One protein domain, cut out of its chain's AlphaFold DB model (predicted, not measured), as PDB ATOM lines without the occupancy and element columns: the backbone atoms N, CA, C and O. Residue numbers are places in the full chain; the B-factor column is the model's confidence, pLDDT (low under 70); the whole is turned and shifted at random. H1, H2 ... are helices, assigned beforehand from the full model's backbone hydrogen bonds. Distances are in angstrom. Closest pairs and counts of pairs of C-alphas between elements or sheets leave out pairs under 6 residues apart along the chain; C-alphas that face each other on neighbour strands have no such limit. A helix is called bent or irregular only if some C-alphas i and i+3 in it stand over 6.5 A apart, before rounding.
ATOM      1  N   ASP A  23      93.119 107.491  83.843       83.31
ATOM      2  CA  ASP A  23      93.848 106.724  82.831       83.31
ATOM      3  C   ASP A  23      93.196 105.372  82.490       83.31
ATOM      4  O   ASP A  23      93.075 105.037  81.312       83.31
ATOM      5  N   GLU A  24      92.675 104.624  83.470       88.88
ATOM      6  CA  GLU A  24      91.947 103.374  83.195       88.88
ATOM      7  C   GLU A  24      90.622 103.639  82.470       88.88
ATOM      8  O   GLU A  24      90.218 102.893  81.572       88.88
ATOM      9  N   MET A  25      89.960 104.745  82.819       93.94
ATOM     10  CA  MET A  25      88.748 105.198  82.141       93.94
ATOM     11  C   MET A  25      89.047 105.588  80.691       93.94
ATOM     12  O   MET A  25      88.336 105.152  79.789       93.94
ATOM     13  N   VAL A  26      90.123 106.343  80.445       93.81
ATOM     14  CA  VAL A  26      90.584 106.689  79.090       93.81
ATOM     15  C   VAL A  26      90.932 105.427  78.297       93.81
ATOM     16  O   VAL A  26      90.512 105.300  77.148       93.81
ATOM     17  N   ALA A  27      91.612 104.452  78.906       94.25
ATOM     18  CA  ALA A  27      91.933 103.178  78.266       94.25
ATOM     19  C   ALA A  27      90.679 102.351  77.929       94.25
ATOM     20  O   ALA A  27      90.633 101.672  76.900       94.25
ATOM     21  N   LEU A  28      89.640 102.383  78.771       94.19
ATOM     22  CA  LEU A  28      88.350 101.774  78.441       94.19
ATOM     23  C   LEU A  28      87.693 102.478  77.247       94.19
ATOM     24  O   LEU A  28      87.243 101.798  76.327       94.19
ATOM     25  N   LEU A  29      87.664 103.813  77.234       95.00
ATOM     26  CA  LEU A  29      87.100 104.583  76.120       95.00
ATOM     27  C   LEU A  29      87.860 104.335  74.811       95.00
ATOM     28  O   LEU A  29      87.229 104.159  73.774       95.00
ATOM     29  N   GLY A  30      89.190 104.237  74.860       93.81
ATOM     30  CA  GLY A  30      90.014 103.881  73.705       93.81
ATOM     31  C   GLY A  30      89.697 102.493  73.139       93.81
ATOM     32  O   GLY A  30      89.706 102.317  71.927       93.81
ATOM     33  N   ARG A  31      89.356 101.523  74.000       94.25
ATOM     34  CA  ARG A  31      88.948 100.170  73.582       94.25
ATOM     35  C   ARG A  31      87.523 100.111  73.039       94.25
ATOM     36  O   ARG A  31      87.277  99.396  72.076       94.25
ATOM     37  N   LEU A  32      86.587 100.816  73.674       94.12
ATOM     38  CA  LEU A  32      85.176 100.806  73.277       94.12
ATOM     39  C   LEU A  32      84.887 101.702  72.069       94.12
ATOM     40  O   LEU A  32      83.907 101.460  71.376       94.12
ATOM     41  N   MET A  33      85.716 102.722  71.831       92.25
ATOM     42  CA  MET A  33      85.554 103.710  70.759       92.25
ATOM     43  C   MET A  33      84.115 104.263  70.648       92.25
ATOM     44  O   MET A  33      83.504 104.190  69.576       92.25
ATOM     45  N   PRO A  34      83.543 104.805  71.742       93.94
ATOM     46  CA  PRO A  34      82.189 105.350  71.715       93.94
ATOM     47  C   PRO A  34      82.080 106.494  70.702       93.94
ATOM     48  O   PRO A  34      83.022 107.254  70.495       93.94
ATOM     49  N   GLN A  35      80.912 106.647  70.087       94.06
ATOM     50  CA  GLN A  35      80.683 107.623  69.018       94.06
ATOM     51  C   GLN A  35      80.258 109.000  69.553       94.06
ATOM     52  O   GLN A  35      80.212 109.979  68.810       94.06
ATOM     53  N   SER A  36      79.921 109.097  70.842       94.62
ATOM     54  CA  SER A  36      79.451 110.332  71.477       94.62
ATOM     55  C   SER A  36      79.841 110.427  72.954       94.62
ATOM     56  O   SER A  36      80.118 109.420  73.605       94.62
ATOM     57  N   ASP A  37      79.787 111.638  73.521       93.69
ATOM     58  CA  ASP A  37      80.070 111.847  74.952       93.69
ATOM     59  C   ASP A  37      79.033 111.184  75.850       93.69
ATOM     60  O   ASP A  37      79.376 110.655  76.902       93.69
ATOM     61  N   SER A  38      77.768 111.163  75.429       95.12
ATOM     62  CA  SER A  38      76.695 110.481  76.156       95.12
ATOM     63  C   SER A  38      76.945 108.976  76.249       95.12
ATOM     64  O   SER A  38      76.682 108.359  77.286       95.12
ATOM     65  N   GLU A  39      77.475 108.380  75.180       96.31
ATOM     66  CA  GLU A  39      77.848 106.969  75.137       96.31
ATOM     67  C   GLU A  39      79.094 106.697  75.985       96.31
ATOM     68  O   GLU A  39      79.065 105.805  76.835       96.31
ATOM     69  N   ALA A  40      80.135 107.525  75.845       95.94
ATOM     70  CA  ALA A  40      81.339 107.461  76.668       95.94
ATOM     71  C   ALA A  40      80.993 107.567  78.161       95.94
ATOM     72  O   ALA A  40      81.390 106.730  78.971       95.94
ATOM     73  N   PHE A  41      80.156 108.536  78.528       95.88
ATOM     74  CA  PHE A  41      79.699 108.731  79.897       95.88
ATOM     75  C   PHE A  41      78.863 107.558  80.408       95.88
ATOM     76  O   PHE A  41      79.030 107.129  81.550       95.88
ATOM     77  N   SER A  42      77.985 107.005  79.570       96.81
ATOM     78  CA  SER A  42      77.192 105.826  79.920       96.81
ATOM     79  C   SER A  42      78.071 104.595  80.149       96.81
ATOM     80  O   SER A  42      77.835 103.859  81.109       96.81
ATOM     81  N   ALA A  43      79.099 104.389  79.322       96.00
ATOM     82  CA  ALA A  43      80.074 103.315  79.480       96.00
ATOM     83  C   ALA A  43      80.892 103.474  80.772       96.00
ATOM     84  O   ALA A  43      81.013 102.519  81.546       96.00
ATOM     85  N   LEU A  44      81.369 104.692  81.062       95.44
ATOM     86  CA  LEU A  44      82.089 104.984  82.303       95.44
ATOM     87  C   LEU A  44      81.200 104.842  83.535       95.44
ATOM     88  O   LEU A  44      81.634 104.288  84.535       95.44
ATOM     89  N   ARG A  45      79.940 105.286  83.483       95.25
ATOM     90  CA  ARG A  45      79.003 105.136  84.605       95.25
ATOM     91  C   ARG A  45      78.704 103.671  84.920       95.25
ATOM     92  O   ARG A  45      78.529 103.339  86.085       95.25
ATOM     93  N   LYS A  46      78.616 102.813  83.898       95.19
ATOM     94  CA  LYS A  46      78.388 101.368  84.074       95.19
ATOM     95  C   LYS A  46      79.622 100.656  84.631       95.19
ATOM     96  O   LYS A  46      79.475  99.805  85.498       95.19
ATOM     97  N   SER A  47      80.809 101.011  84.142       94.19
ATOM     98  CA  SER A  47      82.060 100.314  84.481       94.19
ATOM     99  C   SER A  47      82.707 100.848  85.764       94.19
ATOM    100  O   SER A  47      83.324 100.094  86.506       94.19
ATOM    101  N   PHE A  48      82.507 102.134  86.057       93.88
ATOM    102  CA  PHE A  48      83.045 102.846  87.217       93.88
ATOM    103  C   PHE A  48      81.920 103.594  87.964       93.88
ATOM    104  O   PHE A  48      81.916 104.828  88.025       93.88
ATOM    105  N   PRO A  49      80.918 102.888  88.527       92.44
ATOM    106  CA  PRO A  49      79.772 103.525  89.189       92.44
ATOM    107  C   PRO A  49      80.159 104.286  90.462       92.44
ATOM    108  O   PRO A  49      79.491 105.243  90.847       92.44
ATOM    109  N   TRP A  50      81.246 103.861  91.098       89.06
ATOM    110  CA  TRP A  50      81.814 104.451  92.303       89.06
ATOM    111  C   TRP A  50      82.685 105.683  92.010       89.06
ATOM    112  O   TRP A  50      82.957 106.459  92.923       89.06
ATOM    113  N   ALA A  51      83.097 105.893  90.753       91.38
ATOM    114  CA  ALA A  51      83.916 107.037  90.386       91.38
ATOM    115  C   ALA A  51      83.097 108.338  90.425       91.38
ATOM    116  O   ALA A  51      81.966 108.384  89.905       91.38
ATOM    117  N   PRO A  52      83.647 109.427  90.980       92.06
ATOM    118  CA  PRO A  52      82.956 110.704  91.026       92.06
ATOM    119  C   PRO A  52      82.677 111.238  89.614       92.06
ATOM    120  O   PRO A  52      83.337 110.896  88.629       92.06
ATOM    121  N   LEU A  53      81.649 112.082  89.498       91.81
ATOM    122  CA  LEU A  53      81.225 112.658  88.218       91.81
ATOM    123  C   LEU A  53      82.370 113.419  87.528       91.81
ATOM    124  O   LEU A  53      82.577 113.257  86.327       91.81
ATOM    125  N   CYS A  54      83.114 114.222  88.291       92.25
ATOM    126  CA  CYS A  54      84.207 115.044  87.776       92.25
ATOM    127  C   CYS A  54      85.321 114.209  87.128       92.25
ATOM    128  O   CYS A  54      85.806 114.588  86.066       92.25
ATOM    129  N   GLU A  55      85.678 113.058  87.698       92.19
ATOM    130  CA  GLU A  55      86.703 112.172  87.130       92.19
ATOM    131  C   GLU A  55      86.250 111.537  85.819       92.19
ATOM    132  O   GLU A  55      87.009 111.521  84.851       92.19
ATOM    133  N   ARG A  56      84.988 111.101  85.734       93.75
ATOM    134  CA  ARG A  56      84.427 110.561  84.486       93.75
ATOM    135  C   ARG A  56      84.403 111.611  83.374       93.75
ATOM    136  O   ARG A  56      84.753 111.308  82.237       93.75
ATOM    137  N   VAL A  57      84.041 112.854  83.694       93.69
ATOM    138  CA  VAL A  57      84.079 113.973  82.734       93.69
ATOM    139  C   VAL A  57      85.518 114.311  82.329       93.69
ATOM    140  O   VAL A  57      85.786 114.547  81.148       93.69
ATOM    141  N   ALA A  58      86.460 114.292  83.275       93.00
ATOM    142  CA  ALA A  58      87.875 114.508  82.994       93.00
ATOM    143  C   ALA A  58      88.445 113.415  82.077       93.00
ATOM    144  O   ALA A  58      89.164 113.739  81.133       93.00
ATOM    145  N   ALA A  59      88.080 112.147  82.291       93.62
ATOM    146  CA  ALA A  59      88.478 111.035  81.432       93.62
ATOM    147  C   ALA A  59      87.956 111.195  79.995       93.62
ATOM    148  O   ALA A  59      88.731 111.062  79.052       93.62
ATOM    149  N   ILE A  60      86.684 111.569  79.805       94.38
ATOM    150  CA  ILE A  60      86.127 111.845  78.465       94.38
ATOM    151  C   ILE A  60      86.869 113.008  77.794       94.38
ATOM    152  O   ILE A  60      87.243 112.926  76.624       94.38
ATOM    153  N   SER A  61      87.126 114.078  78.549       93.75
ATOM    154  CA  SER A  61      87.832 115.263  78.046       93.75
ATOM    155  C   SER A  61      89.270 114.952  77.622       93.75
ATOM    156  O   SER A  61      89.741 115.510  76.634       93.75
ATOM    157  N   ARG A  62      89.962 114.076  78.364       92.12
ATOM    158  CA  ARG A  62      91.311 113.594  78.032       92.12
ATOM    159  C   ARG A  62      91.289 112.670  76.826       92.12
ATOM    160  O   ARG A  62      92.070 112.873  75.918       92.12
ATOM    161  N   TRP A  63      90.361 111.720  76.766       92.88
ATOM    162  CA  TRP A  63      90.240 110.800  75.634       92.88
ATOM    163  C   TRP A  63      90.020 111.521  74.289       92.88
ATOM    164  O   TRP A  63      90.548 111.089  73.270       92.88
ATOM    165  N   ARG A  64      89.296 112.652  74.278       87.88
ATOM    166  CA  ARG A  64      89.121 113.487  73.074       87.88
ATOM    167  C   ARG A  64      90.342 114.325  72.685       87.88
ATOM    168  O   ARG A  64      90.380 114.827  71.563       87.88
ATOM    169  N   LYS A  65      91.273 114.555  73.611       80.12
ATOM    170  CA  LYS A  65      92.485 115.345  73.380       80.12
ATOM    171  C   LYS A  65      93.656 114.373  73.199       80.12
ATOM    172  O   LYS A  65      94.144 113.879  74.211       80.12
TER     173      LYS A  65
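This is residues 23 to 65 of the 66 residues of an uncharacterized protein of Phreatobacter sp. NMCR1094 (UniProt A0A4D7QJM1). Three short helices of nearly equal length pack together in a small compact cluster, each touching the other two at a steep tilt, with their centres at the corners of a triangle. H1 and H3 cross near Val 26 and Ala 59, and H2 makes the third side, with tight links joining it to H1 and to H3. The printed part has 43 residues with three named helices, in the order H1, H2, H3, and no named strand, and its class is all helix. The whole is compact, with a radius of gyration of the C-alphas of 8.8 A, and rounded, with spans of 22 by 17 by 16 A.

H2 and H3 are the longest helices, with 11 residues each. H2 is residues 37 to 47, Asp 37 to Ser 47, and measures 15.1 A from first to last C-alpha; C-alpha 37 is at (80.070, 111.847, 74.952). H3 is residues 53 to 63, Leu 53 to Trp 63, and measures 15.6 A; C-alpha 63 is at (90.240, 110.800, 75.634). H1 is residues 23 to 32, Asp 23 to Leu 32, and measures 14.2 A; C-alpha 23 is at (93.848, 106.724, 82.831). No helix is bent or irregular.

H2 and H3 touch, and their closest C-alphas, those of Leu 44 and Arg 56, are 6.4 A apart. They run opposite ways at a steep tilt of 59 degrees, with their centres 10.1 A apart. H2 also touches H1, where the closest C-alphas, those of Leu 29 and Ala 40, are 6.5 A apart. These two run opposite ways at a steep tilt of 67 degrees. H1 and H3 touch with 10 pairs of C-alphas within 8 A, and the closest, those of Val 26 and Ala 59, are 5.4 A apart. They run the same way at a steep tilt of 61 degrees. The helix packing is mostly crossed, with 0 of the 3 touching pairs at a shallow tilt. In H1, H2 and H3 every O i to N i+4 pair is within hydrogen-bond range.

The two C-alphas farthest apart are those of Trp 50 and Lys 65, at 24.3 A, while the first and last printed C-alphas, those of Asp 23 and Lys 65, are 12.9 A apart. The printed part has no cut. The link from H1 to H2, 4 residues, and the link from H2 to H3, 5 residues, are both tight. The mean pLDDT of the printed part is 93.0, and no printed residue is under 70.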